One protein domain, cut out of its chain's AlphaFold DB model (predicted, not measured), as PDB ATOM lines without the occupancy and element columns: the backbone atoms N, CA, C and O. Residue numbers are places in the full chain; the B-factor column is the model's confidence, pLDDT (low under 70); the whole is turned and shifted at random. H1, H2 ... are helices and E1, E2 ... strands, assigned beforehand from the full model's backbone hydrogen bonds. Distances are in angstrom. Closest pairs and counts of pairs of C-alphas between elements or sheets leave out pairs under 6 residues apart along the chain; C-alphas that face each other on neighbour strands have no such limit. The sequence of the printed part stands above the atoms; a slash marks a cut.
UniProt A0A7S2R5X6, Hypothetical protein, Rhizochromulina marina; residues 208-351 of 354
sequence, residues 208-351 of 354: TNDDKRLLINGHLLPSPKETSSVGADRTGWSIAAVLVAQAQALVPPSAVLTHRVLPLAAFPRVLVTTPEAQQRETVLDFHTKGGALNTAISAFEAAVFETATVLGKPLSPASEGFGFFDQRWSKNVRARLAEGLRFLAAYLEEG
ATOM      1  N   THR A 208     208.356 225.877 120.159       88.50
ATOM      2  CA  THR A 208     209.381 226.647 119.446       88.50
ATOM      3  C   THR A 208     209.995 227.678 120.380       88.50
ATOM      4  O   THR A 208     209.307 228.332 121.156       88.50
ATOM      5  N   ASN A 209     211.317 227.794 120.345       88.06
ATOM      6  CA  ASN A 209     212.044 228.785 121.126       88.06
ATOM      7  C   ASN A 209     213.030 229.471 120.193       88.06
ATOM      8  O   ASN A 209     213.890 228.797 119.627       88.06
ATOM      9  N   ASP A 210     212.896 230.781 120.048       80.19
ATOM     10  CA  ASP A 210     213.889 231.634 119.414       80.19
ATOM     11  C   ASP A 210     214.543 232.543 120.469       80.19
ATOM     12  O   ASP A 210     214.172 232.566 121.646       80.19
ATOM     13  N   ASP A 211     215.551 233.314 120.063       69.75
ATOM     14  CA  ASP A 211     216.307 234.173 120.978       69.75
ATOM     15  C   ASP A 211     215.443 235.194 121.743       69.75
ATOM     16  O   ASP A 211     215.868 235.715 122.780       69.75
ATOM     17  N   LYS A 212     214.220 235.473 121.279       75.69
ATOM     18  CA  LYS A 212     213.316 236.496 121.814       75.69
ATOM     19  C   LYS A 212     212.011 235.927 122.375       75.69
ATOM     20  O   LYS A 212     211.433 236.565 123.251       75.69
ATOM     21  N   ARG A 213     211.548 234.768 121.909       83.06
ATOM     22  CA  ARG A 213     210.191 234.256 122.111       83.06
ATOM     23  C   ARG A 213     210.196 232.757 122.368       83.06
ATOM     24  O   ARG A 213     210.896 231.998 121.708       83.06
ATOM     25  N   LEU A 214     209.342 232.350 123.296       87.00
ATOM     26  CA  LEU A 214     208.969 230.962 123.518       87.00
ATOM     27  C   LEU A 214     207.507 230.817 123.103       87.00
ATOM     28  O   LEU A 214     206.672 231.567 123.603       87.00
ATOM     29  N   LEU A 215     207.208 229.901 122.185       88.12
ATOM     30  CA  LEU A 215     205.851 229.619 121.732       88.12
ATOM     31  C   LEU A 215     205.489 228.157 122.003       88.12
ATOM     32  O   LEU A 215     206.319 227.263 121.817       88.12
ATOM     33  N   ILE A 216     204.227 227.923 122.350       87.75
ATOM     34  CA  ILE A 216     203.607 226.599 122.401       87.75
ATOM     35  C   ILE A 216     202.394 226.583 121.472       87.75
ATOM     36  O   ILE A 216     201.536 227.458 121.554       87.75
ATOM     37  N   ASN A 217     202.353 225.641 120.530       87.38
ATOM     38  CA  ASN A 217     201.316 225.554 119.494       87.38
ATOM     39  C   ASN A 217     201.073 226.897 118.767       87.38
ATOM     40  O   ASN A 217     199.950 227.244 118.427       87.38
ATOM     41  N   GLY A 218     202.139 227.683 118.563       83.19
ATOM     42  CA  GLY A 218     202.077 229.012 117.940       83.19
ATOM     43  C   GLY A 218     201.700 230.168 118.880       83.19
ATOM     44  O   GLY A 218     201.851 231.324 118.488       83.19
ATOM     45  N   HIS A 219     201.297 229.895 120.123       85.38
ATOM     46  CA  HIS A 219     200.960 230.913 121.119       85.38
ATOM     47  C   HIS A 219     202.173 231.319 121.947       85.38
ATOM     48  O   HIS A 219     202.905 230.473 122.459       85.38
ATOM     49  N   LEU A 220     202.368 232.626 122.114       84.75
ATOM     50  CA  LEU A 220     203.465 233.173 122.904       84.75
ATOM     51  C   LEU A 220     203.298 232.829 124.387       84.75
ATOM     52  O   LEU A 220     202.209 232.961 124.939       84.75
ATOM     53  N   LEU A 221     204.398 232.444 125.036       85.88
ATOM     54  CA  LEU A 221     204.559 232.504 126.486       85.88
ATOM     55  C   LEU A 221     205.160 233.879 126.813       85.88
ATOM     56  O   LEU A 221     206.387 234.042 126.773       85.88
ATOM     57  N   PRO A 222     204.315 234.902 127.041       76.69
ATOM     58  CA  PRO A 222     204.774 236.266 127.257       76.69
ATOM     59  C   PRO A 222     205.630 236.373 128.516       76.69
ATOM     60  O   PRO A 222     205.368 235.732 129.539       76.69
ATOM     61  N   SER A 223     206.629 237.249 128.448       75.62
ATOM     62  CA  SER A 223     207.470 237.580 129.594       75.62
ATOM     63  C   SER A 223     206.661 238.245 130.718       75.62
ATOM     64  O   SER A 223     205.602 238.824 130.464       75.62
ATOM     65  N   PRO A 224     207.174 238.291 131.960       68.31
ATOM     66  CA  PRO A 224     206.516 239.005 133.053       68.31
ATOM     67  C   PRO A 224     206.267 240.499 132.778       68.31
ATOM     68  O   PRO A 224     205.303 241.089 133.260       68.31
ATOM     69  N   LYS A 225     207.135 241.135 131.975       66.75
ATOM     70  CA  LYS A 225     206.962 242.538 131.569       66.75
ATOM     71  C   LYS A 225     205.813 242.685 130.578       66.75
ATOM     72  O   LYS A 225     204.992 243.581 130.741       66.75
ATOM     73  N   GLU A 226     205.728 241.788 129.603       62.09
ATOM     74  CA  GLU A 226     204.660 241.776 128.595       62.09
ATOM     75  C   GLU A 226     203.316 241.354 129.196       62.09
ATOM     76  O   GLU A 226     202.283 241.874 128.810       62.09
ATOM     77  N   THR A 227     203.312 240.479 130.199       56.72
ATOM     78  CA  THR A 227     202.093 240.049 130.904       56.72
ATOM     79  C   THR A 227     201.579 241.044 131.941       56.72
ATOM     80  O   THR A 227     200.452 240.893 132.417       56.72
ATOM     81  N   SER A 228     202.374 242.056 132.305       55.03
ATOM     82  CA  SER A 228     201.968 243.094 133.261       55.03
ATOM     83  C   SER A 228     201.004 244.134 132.668       55.03
ATOM     84  O   SER A 228     200.324 244.830 133.427       55.03
ATOM     85  N   SER A 229     200.898 244.221 131.335       53.47
ATOM     86  CA  SER A 229     199.905 245.061 130.661       53.47
ATOM     87  C   SER A 229     198.519 244.416 130.674       53.47
ATOM     88  O   SER A 229     198.367 243.225 130.402       53.47
ATOM     89  N   VAL A 230     197.493 245.218 130.966       44.72
ATOM     90  CA  VAL A 230     196.081 244.816 130.849       44.72
ATOM     91  C   VAL A 230     195.805 244.437 129.392       44.72
ATOM     92  O   VAL A 230     195.999 245.270 128.513       44.72
ATOM     93  N   GLY A 231     195.399 243.188 129.142       52.91
ATOM     94  CA  GLY A 231     195.099 242.671 127.798       52.91
ATOM     95  C   GLY A 231     196.215 241.862 127.124       52.91
ATOM     96  O   GLY A 231     196.094 241.548 125.945       52.91
ATOM     97  N   ALA A 232     197.298 241.519 127.831       61.41
ATOM     98  CA  ALA A 232     198.304 240.610 127.285       61.41
ATOM     99  C   ALA A 232     197.711 239.215 127.032       61.41
ATOM    100  O   ALA A 232     197.118 238.629 127.940       61.41
ATOM    101  N   ASP A 233     197.906 238.680 125.826       69.38
ATOM    102  CA  ASP A 233     197.523 237.308 125.490       69.38
ATOM    103  C   ASP A 233     198.321 236.319 126.352       69.38
ATOM    104  O   ASP A 233     199.548 236.256 126.277       69.38
ATOM    105  N   ARG A 234     197.614 235.570 127.203       75.06
ATOM    106  CA  ARG A 234     198.176 234.566 128.120       75.06
ATOM    107  C   ARG A 234     197.832 233.139 127.699       75.06
ATOM    108  O   ARG A 234     198.145 232.206 128.432       75.06
ATOM    109  N   THR A 235     197.257 232.958 126.511       79.75
ATOM    110  CA  THR A 235     196.838 231.651 125.986       79.75
ATOM    111  C   THR A 235     197.987 230.641 125.994       79.75
ATOM    112  O   THR A 235     197.792 229.492 126.378       79.75
ATOM    113  N   GLY A 236     199.217 231.073 125.681       83.25
ATOM    114  CA  GLY A 236     200.390 230.195 125.742       83.25
ATOM    115  C   GLY A 236     200.683 229.643 127.142       83.25
ATOM    116  O   GLY A 236     201.093 228.491 127.263       83.25
ATOM    117  N   TRP A 237     200.416 230.405 128.211       85.12
ATOM    118  CA  TRP A 237     200.550 229.909 129.587       85.12
ATOM    119  C   TRP A 237     199.469 228.883 129.935       85.12
ATOM    120  O   TRP A 237     199.779 227.872 130.560       85.12
ATOM    121  N   SER A 238     198.226 229.094 129.493       82.62
ATOM    122  CA  SER A 238     197.135 228.132 129.703       82.62
ATOM    123  C   SER A 238     197.394 226.815 128.963       82.62
ATOM    124  O   SER A 238     197.267 225.746 129.556       82.62
ATOM    125  N   ILE A 239     197.848 226.875 127.707       83.94
ATOM    126  CA  ILE A 239     198.217 225.681 126.926       83.94
ATOM    127  C   ILE A 239     199.387 224.941 127.591       83.94
ATOM    128  O   ILE A 239     199.340 223.722 127.746       83.94
ATOM    129  N   ALA A 240     200.420 225.666 128.035       87.94
ATOM    130  CA  ALA A 240     201.542 225.062 128.749       87.94
ATOM    131  C   ALA A 240     201.101 224.406 130.067       87.94
ATOM    132  O   ALA A 240     201.603 223.343 130.419       87.94
ATOM    133  N   ALA A 241     200.142 224.997 130.782       85.88
ATOM    134  CA  ALA A 241     199.610 224.411 132.004       85.88
ATOM    135  C   ALA A 241     198.849 223.106 131.763       85.88
ATOM    136  O   ALA A 241     198.986 222.186 132.564       85.88
ATOM    137  N   VAL A 242     198.102 222.997 130.659       84.38
ATOM    138  CA  VAL A 242     197.452 221.735 130.265       84.38
ATOM    139  C   VAL A 242     198.503 220.651 130.027       84.38
ATOM    140  O   VAL A 242     198.372 219.560 130.574       84.38
ATOM    141  N   LEU A 243     199.568 220.969 129.283       86.88
ATOM    142  CA  LEU A 243     200.682 220.048 129.042       86.88
ATOM    143  C   LEU A 243     201.306 219.551 130.358       86.88
ATOM    144  O   LEU A 243     201.461 218.348 130.564       86.88
ATOM    145  N   VAL A 244     201.639 220.470 131.271       88.25
ATOM    146  CA  VAL A 244     202.260 220.104 132.553       88.25
ATOM    147  C   VAL A 244     201.307 219.281 133.414       88.25
ATOM    148  O   VAL A 244     201.723 218.272 133.969       88.25
ATOM    149  N   ALA A 245     200.030 219.655 133.495       82.38
ATOM    150  CA  ALA A 245     199.041 218.922 134.278       82.38
ATOM    151  C   ALA A 245     198.805 217.497 133.748       82.38
ATOM    152  O   ALA A 245     198.688 216.563 134.540       82.38
ATOM    153  N   GLN A 246     198.791 217.310 132.423       82.88
ATOM    154  CA  GLN A 246     198.723 215.979 131.815       82.88
ATOM    155  C   GLN A 246     199.944 215.129 132.179       82.88
ATOM    156  O   GLN A 246     199.788 213.968 132.545       82.88
ATOM    157  N   ALA A 247     201.146 215.708 132.157       83.75
ATOM    158  CA  ALA A 247     202.349 214.999 132.585       83.75
ATOM    159  C   ALA A 247     202.344 214.687 134.094       83.75
ATOM    160  O   ALA A 247     202.708 213.585 134.495       83.75
ATOM    161  N   GLN A 248     201.871 215.613 134.936       84.81
ATOM    162  CA  GLN A 248     201.723 215.399 136.381       84.81
ATOM    163  C   GLN A 248     200.727 214.283 136.716       84.81
ATOM    164  O   GLN A 248     200.896 213.609 137.728       84.81
ATOM    165  N   ALA A 249     199.721 214.046 135.873       80.44
ATOM    166  CA  ALA A 249     198.793 212.930 136.046       80.44
ATOM    167  C   ALA A 249     199.443 211.553 135.807       80.44
ATOM    168  O   ALA A 249     198.923 210.550 136.293       80.44
ATOM    169  N   LEU A 250     200.573 211.499 135.090       81.75
ATOM    170  CA  LEU A 250     201.349 210.275 134.856       81.75
ATOM    171  C   LEU A 250     202.451 210.049 135.900       81.75
ATOM    172  O   LEU A 250     203.084 208.995 135.911       81.75
ATOM    173  N   VAL A 251     202.686 211.020 136.786       81.44
ATOM    174  CA  VAL A 251     203.653 210.876 137.875       81.44
ATOM    175  C   VAL A 251     203.174 209.791 138.853       81.44
ATOM    176  O   VAL A 251     202.011 209.818 139.266       81.44
ATOM    177  N   PRO A 252     204.044 208.846 139.269       76.25
ATOM    178  CA  PRO A 252     203.668 207.814 140.226       76.25
ATOM    179  C   PRO A 252     203.117 208.422 141.525       76.25
ATOM    180  O   PRO A 252     203.711 209.365 142.047       76.25
ATOM    181  N   PRO A 253     202.053 207.858 142.125       71.12
ATOM    182  CA  PRO A 253     201.453 208.397 143.349       71.12
ATOM    183  C   PRO A 253     202.391 208.360 144.568       71.12
ATOM    184  O   PRO A 253     202.113 209.003 145.576       71.12
ATOM    185  N   SER A 254     203.493 207.606 144.493       74.56
ATOM    186  CA  SER A 254     204.557 207.572 145.500       74.56
ATOM    187  C   SER A 254     205.523 208.758 145.416       74.56
ATOM    188  O   SER A 254     206.257 209.003 146.372       74.56
ATOM    189  N   ALA A 255     205.547 209.485 144.298       75.00
ATOM    190  CA  ALA A 255     206.367 210.673 144.150       75.00
ATOM    191  C   ALA A 255     205.649 211.893 144.740       75.00
ATOM    192  O   ALA A 255     204.474 212.149 144.475       75.00
ATOM    193  N   VAL A 256     206.375 212.662 145.548       76.50
ATOM    194  CA  VAL A 256     205.860 213.891 146.155       76.50
ATOM    195  C   VAL A 256     206.204 215.055 145.238       76.50
ATOM    196  O   VAL A 256     207.376 215.381 145.081       76.50
ATOM    197  N   LEU A 257     205.177 215.671 144.651       79.44
ATOM    198  CA  LEU A 257     205.301 216.945 143.946       79.44
ATOM    199  C   LEU A 257     204.986 218.089 144.912       79.44
ATOM    200  O   LEU A 257     203.899 218.138 145.493       79.44
ATOM    201  N   THR A 258     205.929 219.010 145.056       82.06
ATOM    202  CA  THR A 258     205.797 220.263 145.810       82.06
ATOM    203  C   THR A 258     205.079 221.348 145.009       82.06
ATOM    204  O   THR A 258     204.488 222.253 145.596       82.06
ATOM    205  N   HIS A 259     205.075 221.247 143.674       86.00
ATOM    206  CA  HIS A 259     204.364 222.166 142.788       86.00
ATOM    207  C   HIS A 259     203.326 221.422 141.946       86.00
ATOM    208  O   HIS A 259     203.656 220.577 141.112       86.00
ATOM    209  N   ARG A 260     202.049 221.775 142.108       84.00
ATOM    210  CA  ARG A 260     200.949 221.247 141.285       84.00
ATOM    211  C   ARG A 260     200.383 222.324 140.380       84.00
ATOM    212  O   ARG A 260     200.043 223.411 140.840       84.00
ATOM    213  N   VAL A 261     200.254 222.010 139.097       84.12
ATOM    214  CA  VAL A 261     199.682 222.918 138.102       84.12
ATOM    215  C   VAL A 261     198.205 222.600 137.915       84.12
ATOM    216  O   VAL A 261     197.831 221.465 137.634       84.12
ATOM    217  N   LEU A 262     197.363 223.624 138.038       79.56
ATOM    218  CA  LEU A 262     195.942 223.547 137.729       79.56
ATOM    219  C   LEU A 262     195.674 224.294 136.413       79.56
ATOM    220  O   LEU A 262     195.793 225.527 136.380       79.56
ATOM    221  N   PRO A 263     195.318 223.585 135.329       76.62
ATOM    222  CA  PRO A 263     194.948 224.212 134.073       76.62
ATOM    223  C   PRO A 263     193.502 224.705 134.177       76.62
ATOM    224  O   PRO A 263     192.562 223.918 134.115       76.62
ATOM    225  N   LEU A 264     193.310 226.009 134.361       70.25
ATOM    226  CA  LEU A 264     191.984 226.627 134.286       70.25
ATOM    227  C   LEU A 264     191.809 227.301 132.923       70.25
ATOM    228  O   LEU A 264     192.774 227.816 132.356       70.25
ATOM    229  N   ALA A 265     190.569 227.337 132.427       54.59
ATOM    230  CA  ALA A 265     190.235 227.873 131.105       54.59
ATOM    231  C   ALA A 265     190.649 229.348 130.921       54.59
ATOM    232  O   ALA A 265     191.062 229.734 129.831       54.59
ATOM    233  N   ALA A 266     190.583 230.158 131.984       56.59
ATOM    234  CA  ALA A 266     190.951 231.573 131.939       56.59
ATOM    235  C   ALA A 266     192.443 231.814 132.233       56.59
ATOM    236  O   ALA A 266     193.145 232.416 131.420       56.59
ATOM    237  N   PHE A 267     192.948 231.336 133.378       68.44
ATOM    238  CA  PHE A 267     194.349 231.506 133.786       68.44
ATOM    239  C   PHE A 267     194.830 230.323 134.627       68.44
ATOM    240  O   PHE A 267     194.138 229.943 135.570       68.44
ATOM    241  N   PRO A 268     196.028 229.780 134.373       75.12
ATOM    242  CA  PRO A 268     196.535 228.679 135.174       75.12
ATOM    243  C   PRO A 268     196.852 229.104 136.612       75.12
ATOM    244  O   PRO A 268     197.133 230.273 136.901       75.12
ATOM    245  N   ARG A 269     196.840 228.124 137.515       79.00
ATOM    246  CA  ARG A 269     197.288 228.278 138.904       79.00
ATOM    247  C   ARG A 269     198.402 227.297 139.210       79.00
ATOM    248  O   ARG A 269     198.423 226.191 138.673       79.00
ATOM    249  N   VAL A 270     199.295 227.696 140.104       78.69
ATOM    250  CA  VAL A 270     200.295 226.801 140.687       78.69
ATOM    251  C   VAL A 270     200.048 226.732 142.182       78.69
ATOM    252  O   VAL A 270     200.057 227.752 142.868       78.69
ATOM    253  N   LEU A 271     199.798 225.526 142.673       80.06
ATOM    254  CA  LEU A 271     199.740 225.229 144.094       80.06
ATOM    255  C   LEU A 271     201.142 224.856 144.555       80.06
ATOM    256  O   LEU A 271     201.753 223.953 143.983       80.06
ATOM    257  N   VAL A 272     201.636 225.544 145.580       77.88
ATOM    258  CA  VAL A 272     202.934 225.253 146.195       77.88
ATOM    259  C   VAL A 272     202.709 224.712 147.601       77.88
ATOM    260  O   VAL A 272     202.120 225.395 148.445       77.88
ATOM    261  N   THR A 273     203.189 223.497 147.850       73.62
ATOM    262  CA  THR A 273     203.219 222.851 149.165       73.62
ATOM    263  C   THR A 273     204.641 222.887 149.713       73.62
ATOM    264  O   THR A 273     205.548 222.233 149.200       73.62
ATOM    265  N   THR A 274     204.863 223.671 150.772       62.44
ATOM    266  CA  THR A 274     206.168 223.717 151.441       62.44
ATOM    267  C   THR A 274     206.273 222.619 152.508       62.44
ATOM    268  O   THR A 274     205.294 222.354 153.214       62.44
ATOM    269  N   PRO A 275     207.453 221.987 152.687       54.06
ATOM    270  CA  PRO A 275     207.653 220.926 153.683       54.06
ATOM    271  C   PRO A 275     207.335 221.366 155.119       54.06
ATOM    272  O   PRO A 275     206.884 220.569 155.934       54.06
ATOM    273  N   GLU A 276     207.538 222.652 155.412       51.53
ATOM    274  CA  GLU A 276     207.327 223.277 156.724       51.53
ATOM    275  C   GLU A 276     205.846 223.562 157.023       51.53
ATOM    276  O   GLU A 276     205.481 223.820 158.169       51.53
ATOM    277  N   ALA A 277     204.974 223.492 156.013       45.84
ATOM    278  CA  ALA A 277     203.556 223.789 156.137       45.84
ATOM    279  C   ALA A 277     202.708 222.776 155.362       45.84
ATOM    280  O   ALA A 277     201.889 223.165 154.533       45.84
ATOM    281  N   GLN A 278     202.812 221.483 155.699       47.50
ATOM    282  CA  GLN A 278     201.934 220.404 155.192       47.50
ATOM    283  C   GLN A 278     200.412 220.662 155.367       47.50
ATOM    284  O   GLN A 278     199.596 219.817 155.015       47.50
ATOM    285  N   GLN A 279     200.007 221.824 155.893       46.56
ATOM    286  CA  GLN A 279     198.626 222.283 156.052       46.56
ATOM    287  C   GLN A 279     198.295 223.606 155.330       46.56
ATOM    288  O   GLN A 279     197.164 224.077 155.452       46.56
ATOM    289  N   ARG A 280     199.225 224.249 154.606       53.62
ATOM    290  CA  ARG A 280     198.950 225.505 153.880       53.62
ATOM    291  C   ARG A 280     199.465 225.444 152.447       53.62
ATOM    292  O   ARG A 280     200.634 225.704 152.184       53.62
ATOM    293  N   GLU A 281     198.559 225.140 151.524       65.19
ATOM    294  CA  GLU A 281     198.797 225.327 150.094       65.19
ATOM    295  C   GLU A 281     198.840 226.826 149.779       65.19
ATOM    296  O   GLU A 281     197.909 227.570 150.097       65.19
ATOM    297  N   THR A 282     199.924 227.280 149.153       75.00
ATOM    298  CA  THR A 282     199.982 228.639 148.609       75.00
ATOM    299  C   THR A 282     199.478 228.603 147.175       75.00
ATOM    300  O   THR A 282     200.069 227.935 146.326       75.00
ATOM    301  N   VAL A 283     198.389 229.321 146.904       78.25
ATOM    302  CA  VAL A 283     197.824 229.449 145.557       78.25
ATOM    303  C   VAL A 283     198.500 230.617 144.847       78.25
ATOM    304  O   VAL A 283     198.388 231.763 145.280       78.25
ATOM    305  N   LEU A 284     199.207 230.326 143.756       77.81
ATOM    306  CA  LEU A 284     199.840 231.328 142.906       77.81
ATOM    307  C   LEU A 284     199.087 231.445 141.587       77.81
ATOM    308  O   LEU A 284     199.006 230.509 140.790       77.81
ATOM    309  N   ASP A 285     198.538 232.630 141.372       75.75
ATOM    310  CA  ASP A 285     197.611 232.919 140.296       75.75
ATOM    311  C   ASP A 285     198.280 233.676 139.145       75.75
ATOM    312  O   ASP A 285     198.816 234.777 139.328       75.75
ATOM    313  N   PHE A 286     198.138 233.160 137.921       71.00
ATOM    314  CA  PHE A 286     198.593 233.861 136.717       71.00
ATOM    315  C   PHE A 286     197.714 235.064 136.351       71.00
ATOM    316  O   PHE A 286     198.099 235.845 135.482       71.00
ATOM    317  N   HIS A 287     196.562 235.259 137.010       68.50
ATOM    318  CA  HIS A 287     195.731 236.453 136.824       68.50
ATOM    319  C   HIS A 287     196.376 237.718 137.430       68.50
ATOM    320  O   HIS A 287     196.080 238.833 136.994       68.50
ATOM    321  N   THR A 288     197.293 237.553 138.388       63.62
ATOM    322  CA  THR A 288     197.915 238.650 139.141       63.62
ATOM    323  C   THR A 288     198.866 239.507 138.283       63.62
ATOM    324  O   THR A 288     199.209 239.170 137.147       63.62
ATOM    325  N   LYS A 289     199.265 240.684 138.793       64.88
ATOM    326  CA  LYS A 289     200.167 241.630 138.105       64.88
ATOM    327  C   LYS A 289     201.457 241.849 138.894       64.88
ATOM    328  O   LYS A 289     201.481 241.764 140.120       64.88
ATOM    329  N   GLY A 290     202.522 242.224 138.185       64.94
ATOM    330  CA  GLY A 290     203.773 242.669 138.798       64.94
ATOM    331  C   GLY A 290     204.491 241.550 139.550       64.94
ATOM    332  O   GLY A 290     204.781 240.504 138.978       64.94
ATOM    333  N   GLY A 291     204.814 241.778 140.825       63.41
ATOM    334  CA  GLY A 291     205.637 240.856 141.609       63.41
ATOM    335  C   GLY A 291     205.026 239.469 141.811       63.41
ATOM    336  O   GLY A 291     205.736 238.483 141.660       63.41
ATOM    337  N   ALA A 292     203.716 239.392 142.053       69.75
ATOM    338  CA  ALA A 292     203.011 238.121 142.248       69.75
ATOM    339  C   ALA A 292     203.023 237.237 140.988       69.75
ATOM    340  O   ALA A 292     203.153 236.018 141.081       69.75
ATOM    341  N   LEU A 293     202.992 237.855 139.803       74.25
ATOM    342  CA  LEU A 293     203.072 237.137 138.535       74.25
ATOM    343  C   LEU A 293     204.463 236.546 138.286       74.25
ATOM    344  O   LEU A 293     204.572 235.438 137.770       74.25
ATOM    345  N   ASN A 294     205.529 237.251 138.686       75.06
ATOM    346  CA  ASN A 294     206.880 236.683 138.652       75.06
ATOM    347  C   ASN A 294     206.957 235.429 139.529       75.06
ATOM    348  O   ASN A 294     207.491 234.418 139.092       75.06
ATOM    349  N   THR A 295     206.384 235.484 140.734       77.00
ATOM    350  CA  THR A 295     206.342 234.339 141.651       77.00
ATOM    351  C   THR A 295     205.570 233.164 141.051       77.00
ATOM    352  O   THR A 295     206.050 232.035 141.118       77.00
ATOM    353  N   ALA A 296     204.425 233.414 140.408       79.06
ATOM    354  CA  ALA A 296     203.649 232.377 139.728       79.06
ATOM    355  C   ALA A 296     204.419 231.734 138.558       79.06
ATOM    356  O   ALA A 296     204.427 230.513 138.424       79.06
ATOM    357  N   ILE A 297     205.126 232.536 137.751       80.88
ATOM    358  CA  ILE A 297     205.967 232.045 136.649       80.88
ATOM    359  C   ILE A 297     207.135 231.201 137.174       80.88
ATOM    360  O   ILE A 297     207.394 230.127 136.637       80.88
ATOM    361  N   SER A 298     207.814 231.641 138.235       80.31
ATOM    362  CA  SER A 298     208.897 230.868 138.856       80.31
ATOM    363  C   SER A 298     208.400 229.550 139.453       80.31
ATOM    364  O   SER A 298     209.039 228.518 139.279       80.31
ATOM    365  N   ALA A 299     207.239 229.558 140.110       83.56
ATOM    366  CA  ALA A 299     206.630 228.339 140.633       83.56
ATOM    367  C   ALA A 299     206.206 227.377 139.511       83.56
ATOM    368  O   ALA A 299     206.332 226.164 139.651       83.56
ATOM    369  N   PHE A 300     205.748 227.904 138.373       87.38
ATOM    370  CA  PHE A 300     205.446 227.097 137.193       87.38
ATOM    371  C   PHE A 300     206.704 226.474 136.581       87.38
ATOM    372  O   PHE A 300     206.701 225.298 136.229       87.38
ATOM    373  N   GLU A 301     207.791 227.241 136.476       87.12
ATOM    374  CA  GLU A 301     209.094 226.734 136.037       87.12
ATOM    375  C   GLU A 301     209.562 225.582 136.942       87.12
ATOM    376  O   GLU A 301     209.944 224.522 136.445       87.12
ATOM    377  N   ALA A 302     209.453 225.752 138.263       85.94
ATOM    378  CA  ALA A 302     209.752 224.695 139.224       85.94
ATOM    379  C   ALA A 302     208.870 223.455 139.007       85.94
ATOM    380  O   ALA A 302     209.397 222.345 138.969       85.94
ATOM    381  N   ALA A 303     207.567 223.632 138.764       87.69
ATOM    382  CA  ALA A 303     206.648 222.529 138.486       87.69
ATOM    383  C   ALA A 303     207.039 221.729 137.236       87.69
ATOM    384  O   ALA A 303     207.022 220.498 137.265       87.69
ATOM    385  N   VAL A 304     207.426 222.403 136.147       90.06
ATOM    386  CA  VAL A 304     207.894 221.750 134.912       90.06
ATOM    387  C   VAL A 304     209.113 220.874 135.198       90.06
ATOM    388  O   VAL A 304     209.149 219.715 134.787       90.06
ATOM    389  N   PHE A 305     210.110 221.411 135.904       88.81
ATOM    390  CA  PHE A 305     211.360 220.695 136.158       88.81
ATOM    391  C   PHE A 305     211.236 219.592 137.195       88.81
ATOM    392  O   PHE A 305     211.831 218.531 137.018       88.81
ATOM    393  N   GLU A 306     210.450 219.810 138.245       87.88
ATOM    394  CA  GLU A 306     210.131 218.783 139.232       87.88
ATOM    395  C   GLU A 306     209.425 217.603 138.555       87.88
ATOM    396  O   GLU A 306     209.875 216.465 138.675       87.88
ATOM    397  N   THR A 307     208.400 217.887 137.745       87.25
ATOM    398  CA  THR A 307     207.671 216.864 136.980       87.25
ATOM    399  C   THR A 307     208.612 216.120 136.033       87.25
ATOM    400  O   THR A 307     208.648 214.895 136.042       87.25
ATOM    401  N   ALA A 308     209.438 216.835 135.262       87.06
ATOM    402  CA  ALA A 308     210.398 216.212 134.353       87.06
ATOM    403  C   ALA A 308     211.420 215.322 135.083       87.06
ATOM    404  O   ALA A 308     211.737 214.232 134.613       87.06
ATOM    405  N   THR A 309     211.890 215.767 136.251       86.94
ATOM    406  CA  THR A 309     212.852 215.031 137.083       86.94
ATOM    407  C   THR A 309     212.254 213.739 137.611       86.94
ATOM    408  O   THR A 309     212.889 212.691 137.519       86.94
ATOM    409  N   VAL A 310     211.020 213.793 138.109       85.94
ATOM    410  CA  VAL A 310     210.305 212.608 138.596       85.94
ATOM    411  C   VAL A 310     210.017 211.618 137.463       85.94
ATOM    412  O   VAL A 310     210.099 210.412 137.676       85.94
ATOM    413  N   LEU A 311     209.752 212.115 136.253       83.81
ATOM    414  CA  LEU A 311     209.539 211.302 135.053       83.81
ATOM    415  C   LEU A 311     210.848 210.837 134.377       83.81
ATOM    416  O   LEU A 311     210.810 210.299 133.275       83.81
ATOM    417  N   GLY A 312     212.009 211.021 135.020       80.75
ATOM    418  CA  GLY A 312     213.274 210.410 134.595       80.75
ATOM    419  C   GLY A 312     214.251 211.323 133.851       80.75
ATOM    420  O   GLY A 312     215.337 210.867 133.491       80.75
ATOM    421  N   LYS A 313     213.943 212.615 133.665       80.06
ATOM    422  CA  LYS A 313     214.899 213.595 133.125       80.06
ATOM    423  C   LYS A 313     215.310 214.600 134.202       80.06
ATOM    424  O   LYS A 313     214.582 215.568 134.417       80.06
ATOM    425  N   PRO A 314     216.479 214.427 134.852       73.25
ATOM    426  CA  PRO A 314     216.937 215.353 135.879       73.25
ATOM    427  C   PRO A 314     217.200 216.723 135.253       73.25
ATOM    428  O   PRO A 314     218.203 216.945 134.573       73.25
ATOM    429  N   LEU A 315     216.266 217.643 135.472       73.81
ATOM    430  CA  LEU A 315     216.368 219.030 135.058       73.81
ATOM    431  C   LEU A 315     216.391 219.892 136.313       73.81
ATOM    432  O   LEU A 315     215.558 219.743 137.201       73.81
ATOM    433  N   SER A 316     217.340 220.818 136.385       62.66
ATOM    434  CA  SER A 316     217.407 221.779 137.485       62.66
ATOM    435  C   SER A 316     216.846 223.129 137.031       62.66
ATOM    436  O   SER A 316     217.186 223.565 135.923       62.66
ATOM    437  N   PRO A 317     216.047 223.827 137.860       60.06
ATOM    438  CA  PRO A 317     215.625 225.193 137.564       60.06
ATOM    439  C   PRO A 317     216.824 226.128 137.358       60.06
ATOM    440  O   PRO A 317     217.930 225.877 137.840       60.06
ATOM    441  N   ALA A 318     216.633 227.210 136.592       53.69
ATOM    442  CA  ALA A 318     217.659 228.248 136.425       53.69
ATOM    443  C   ALA A 318     217.944 229.020 137.718       53.69
ATOM    444  O   ALA A 318     219.052 229.518 137.897       53.69
ATOM    445  N   SER A 319     216.963 229.090 138.614       50.94
ATOM    446  CA  SER A 319     217.081 229.731 139.915       50.94
ATOM    447  C   SER A 319     217.443 228.708 140.993       50.94
ATOM    448  O   SER A 319     216.575 227.992 141.499       50.94
ATOM    449  N   GLU A 320     218.713 228.665 141.389       40.28
ATOM    450  CA  GLU A 320     219.065 228.196 142.728       40.28
ATOM    451  C   GLU A 320     218.527 229.221 143.736       40.28
ATOM    452  O   GLU A 320     219.088 230.299 143.920       40.28
ATOM    453  N   GLY A 321     217.390 228.901 144.353       39.38
ATOM    454  CA  GLY A 321     216.814 229.667 145.454       39.38
ATOM    455  C   GLY A 321     215.600 230.516 145.078       39.38
ATOM    456  O   GLY A 321     215.594 231.270 144.109       39.38
ATOM    457  N   PHE A 322     214.588 230.461 145.945       41.50
ATOM    458  CA  PHE A 322     213.451 231.388 146.037       41.50
ATOM    459  C   PHE A 322     213.885 232.818 146.457       41.50
ATOM    460  O   PHE A 322     213.182 233.523 147.179       41.50
ATOM    461  N   GLY A 323     215.077 233.254 146.043       32.88
ATOM    462  CA  GLY A 323     215.731 234.475 146.488       32.88
ATOM    463  C   GLY A 323     215.766 235.544 145.405       32.88
ATOM    464  O   GLY A 323     216.577 235.485 144.492       32.88
ATOM    465  N   PHE A 324     214.936 236.568 145.596       33.94
ATOM    466  CA  PHE A 324     215.077 237.922 145.052       33.94
ATOM    467  C   PHE A 324     214.970 238.121 143.527       33.94
ATOM    468  O   PHE A 324     215.908 237.979 142.750       33.94
ATOM    469  N   PHE A 325     213.763 238.568 143.158       41.22
ATOM    470  CA  PHE A 325     213.428 239.623 142.197       41.22
ATOM    471  C   PHE A 325     214.581 240.175 141.341       41.22
ATOM    472  O   PHE A 325     215.523 240.766 141.859       41.22
ATOM    473  N   ASP A 326     214.368 240.119 140.020       41.38
ATOM    474  CA  ASP A 326     215.065 240.854 138.946       41.38
ATOM    475  C   ASP A 326     216.023 240.044 138.049       41.38
ATOM    476  O   ASP A 326     216.667 240.593 137.148       41.38
ATOM    477  N   GLN A 327     216.031 238.711 138.159       44.12
ATOM    478  CA  GLN A 327     216.552 237.879 137.071       44.12
ATOM    479  C   GLN A 327     215.546 237.847 135.918       44.12
ATOM    480  O   GLN A 327     214.583 237.087 135.880       44.12
ATOM    481  N   ARG A 328     215.772 238.781 134.991       53.81
ATOM    482  CA  ARG A 328     215.090 238.961 133.706       53.81
ATOM    483  C   ARG A 328     214.716 237.609 133.103       53.81
ATOM    484  O   ARG A 328     215.560 236.721 133.069       53.81
ATOM    485  N   TRP A 329     213.510 237.529 132.534       65.81
ATOM    486  CA  TRP A 329     213.090 236.546 131.527       65.81
ATOM    487  C   TRP A 329     214.137 236.465 130.406       65.81
ATOM    488  O   TRP A 329     214.066 237.142 129.373       65.81
ATOM    489  N   SER A 330     215.203 235.729 130.691       70.19
ATOM    490  CA  SER A 330     216.448 235.730 129.948       70.19
ATOM    491  C   SER A 330     216.386 234.633 128.903       70.19
ATOM    492  O   SER A 330     215.551 233.728 128.967       70.19
ATOM    493  N   LYS A 331     217.291 234.703 127.926       74.94
ATOM    494  CA  LYS A 331     217.453 233.638 126.934       74.94
ATOM    495  C   LYS A 331     217.639 232.270 127.609       74.94
ATOM    496  O   LYS A 331     217.074 231.292 127.137       74.94
ATOM    497  N   ASN A 332     218.339 232.229 128.745       75.12
ATOM    498  CA  ASN A 332     218.588 231.000 129.497       75.12
ATOM    499  C   ASN A 332     217.313 230.454 130.155       75.12
ATOM    500  O   ASN A 332     217.028 229.273 129.997       75.12
ATOM    501  N   VAL A 333     216.514 231.303 130.814       77.19
ATOM    502  CA  VAL A 333     215.234 230.883 131.423       77.19
ATOM    503  C   VAL A 333     214.278 230.349 130.354       77.19
ATOM    504  O   VAL A 333     213.768 229.240 130.484       77.19
ATOM    505  N   ARG A 334     214.113 231.073 129.233       84.12
ATOM    506  CA  ARG A 334     213.289 230.604 128.103       84.12
ATOM    507  C   ARG A 334     213.782 229.276 127.537       84.12
ATOM    508  O   ARG A 334     212.973 228.398 127.268       84.12
ATOM    509  N   ALA A 335     215.094 229.127 127.352       82.94
ATOM    510  CA  ALA A 335     215.676 227.911 126.796       82.94
ATOM    511  C   ALA A 335     215.468 226.693 127.698       82.94
ATOM    512  O   ALA A 335     215.069 225.646 127.191       82.94
ATOM    513  N   ARG A 336     215.673 226.835 129.012       83.06
ATOM    514  CA  ARG A 336     215.455 225.734 129.959       83.06
ATOM    515  C   ARG A 336     213.974 225.398 130.097       83.06
ATOM    516  O   ARG A 336     213.620 224.226 130.061       83.06
ATOM    517  N   LEU A 337     213.097 226.402 130.177       87.88
ATOM    518  CA  LEU A 337     211.653 226.165 130.202       87.88
ATOM    519  C   LEU A 337     211.192 225.448 128.924       87.88
ATOM    520  O   LEU A 337     210.453 224.471 128.997       87.88
ATOM    521  N   ALA A 338     211.682 225.873 127.756       89.75
ATOM    522  CA  ALA A 338     211.412 225.198 126.489       89.75
ATOM    523  C   ALA A 338     211.916 223.749 126.483       89.75
ATOM    524  O   ALA A 338     211.258 222.876 125.927       89.75
ATOM    525  N   GLU A 339     213.079 223.484 127.077       90.12
ATOM    526  CA  GLU A 339     213.617 222.133 127.211       90.12
ATOM    527  C   GLU A 339     212.730 221.243 128.089       90.12
ATOM    528  O   GLU A 339     212.427 220.116 127.694       90.12
ATOM    529  N   GLY A 340     212.289 221.750 129.242       89.38
ATOM    530  CA  GLY A 340     211.379 221.034 130.133       89.38
ATOM    531  C   GLY A 340     210.049 220.725 129.453       89.38
ATOM    532  O   GLY A 340     209.637 219.571 129.405       89.38
ATOM    533  N   LEU A 341     209.425 221.726 128.827       91.75
ATOM    534  CA  LEU A 341     208.173 221.534 128.093       91.75
ATOM    535  C   LEU A 341     208.333 220.526 126.946       91.75
ATOM    536  O   LEU A 341     207.453 219.696 126.751       91.75
ATOM    537  N   ARG A 342     209.448 220.557 126.198       91.25
ATOM    538  CA  ARG A 342     209.690 219.598 125.102       91.25
ATOM    539  C   ARG A 342     209.831 218.177 125.604       91.25
ATOM    540  O   ARG A 342     209.364 217.261 124.942       91.25
ATOM    541  N   PHE A 343     210.475 218.003 126.753       91.19
ATOM    542  CA  PHE A 343     210.567 216.695 127.375       91.19
ATOM    543  C   PHE A 343     209.184 216.176 127.778       91.19
ATOM    544  O   PHE A 343     208.835 215.069 127.392       91.19
ATOM    545  N   LEU A 344     208.376 216.981 128.477       90.12
ATOM    546  CA  LEU A 344     207.025 216.569 128.881       90.12
ATOM    547  C   LEU A 344     206.135 216.257 127.669       90.12
ATOM    548  O   LEU A 344     205.389 215.285 127.682       90.12
ATOM    549  N   ALA A 345     206.251 217.053 126.606       89.50
ATOM    550  CA  ALA A 345     205.582 216.814 125.333       89.50
ATOM    551  C   ALA A 345     205.959 215.460 124.720       89.50
ATOM    552  O   ALA A 345     205.074 214.674 124.394       89.50
ATOM    553  N   ALA A 346     207.261 215.180 124.599       86.94
ATOM    554  CA  ALA A 346     207.757 213.914 124.068       86.94
ATOM    555  C   ALA A 346     207.317 212.728 124.938       86.94
ATOM    556  O   ALA A 346     206.807 211.745 124.414       86.94
ATOM    557  N   TYR A 347     207.411 212.864 126.263       85.50
ATOM    558  CA  TYR A 347     206.989 211.837 127.217       85.50
ATOM    559  C   TYR A 347     205.506 211.461 127.058       85.50
ATOM    560  O   TYR A 347     205.145 210.286 127.111       85.50
ATOM    561  N   LEU A 348     204.637 212.452 126.829       83.44
ATOM    562  CA  LEU A 348     203.215 212.220 126.565       83.44
ATOM    563  C   LEU A 348     202.967 211.598 125.184       83.44
ATOM    564  O   LEU A 348     202.109 210.727 125.063       83.44
ATOM    565  N   GLU A 349     203.706 212.022 124.156       82.44
ATOM    566  CA  GLU A 349     203.618 211.450 122.802       82.44
ATOM    567  C   GLU A 349     204.064 209.977 122.765       82.44
ATOM    568  O   GLU A 349     203.490 209.180 122.025       82.44
ATOM    569  N   GLU A 350     205.029 209.599 123.604       79.50
ATOM    570  CA  GLU A 350     205.545 208.230 123.750       79.50
ATOM    571  C   GLU A 350     204.679 207.347 124.675       79.50
ATOM    572  O   GLU A 350     205.003 206.185 124.921       79.50
ATOM    573  N   GLY A 351     203.551 207.863 125.180       66.94
ATOM    574  CA  GLY A 351     202.618 207.106 126.018       66.94
ATOM    575  C   GLY A 351     203.117 206.852 127.445       66.94
ATOM    576  O   GLY A 351     202.673 205.900 128.085       66.94
TER     577      GLY A 351
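AT A GLANCE: This is residues 208 to 351 of the 354 residues of the protein "Hypothetical protein" of Rhizochromulina marina (UniProt A0A7S2R5X6). A small sheet of three strands, E2, E3 and E4, has the longest helix, H3, laid across one face, with H2 on that same face near E2. H4 packs on H2 and H3 away from the sheet, so that the three longer helices form a crossed cluster, while E1 and the short H1 lie at the margins and the 20-residue link from H3 runs back to the start of H4. The printed part has 144 residues, with four named helices and four named strands in the order E1, H1, H2, E2, E3, E4, H3, H4; the sheet's order is E2, E3, E4, antiparallel. The class is mixed, helices and strands. The whole is compact, with a radius of gyration of the C-alphas of 14.3 A, and rounded, spanning 40 by 36 by 30 A.

IN THESE COORDINATES: The sheet is made of E2, residues 259 to 262, E3, residues 269 to 273 and 13.0 A long, and E4, residues 281 to 285 and 12.5 A long. H3, residues 291 to 310, measures 28.8 A from its first C-alpha at (205.637, 240.856, 141.609) to its last at (210.305, 212.608, 138.596). H2, residues 235 to 249, is 21.3 A long, and H4, residues 331 to 349, is 26.5 A long and ends with C-alpha 349 at (203.618, 211.450, 122.802). E1 is residues 214 to 216, beginning with C-alpha 214 at (208.969, 230.962, 123.518), and H1 is residues 224 to 227.

HOW THE PARTS SIT: E2, E3 and E4 form a meander, each strand the antiparallel neighbour of the one before, with two hairpins, E2 and E3, and E3 and E4. Between E2 and E3, N 262 and O 269 are within hydrogen-bond range at 2.8 A; between E3 and E4, N 270 and O 284 are at 2.9 A. H2 and H3 lie on the same face of this sheet, making two layers, helices on one face of a sheet. H3 has a height over the sheet of 7.8 A and runs across the strands, at 69 degrees to E2 on the local plane; it is over E2, E4 and, only just, with 3 of its C-alphas, E3. Its closest C-alphas to E2 are those of Ala 303 and His 259, 4.9 A apart. H2, at a height over the sheet of 7.2 A, is over none of the strands, but only just, with 2 C-alphas falling on E2. H3 is the hub, touching H1, H2 and H4. H2 touches H3 with residues 244 to 248 alone, the same way at 36 degrees, only just a steep tilt; the closest C-alphas, of Gln 248 and Thr 307, are 6.2 A apart. H4 touches H3 at a steep tilt of 46 degrees, the same way, closest at the C-alphas of Gly 340 and Val 304, 6.0 A. H4 touches H2 at a steep tilt of 51 degrees, closest at the C-alphas of Leu 344 and Ala 247, 6.2 A. H1 and H3 only just touch, with 3 pairs of C-alphas within 8 A, the closest being those of Pro 224 and Asn 294, 6.1 A. H4 is not on the sheet. E1 pairs with no named strand; its closest C-alpha to H2 is that of Ile 216, 5.9 A from that of Gly 236. In H2, H3 and H4 every O i to N i+4 pair is within hydrogen-bond range; H1 is too short for such a pair.

THE WHOLE: The two C-alphas farthest apart, of Asp 211 and Gln 279, are 41.0 A apart. The printed part has no cut. The link from H3 to H4, residues 311 to 330, is long, and that from E4 to H3 is tight. The mean pLDDT of the printed part is 74.2, with 43 residues under 70, among them residues 224 to 233, 274 to 281 and 316 to 329.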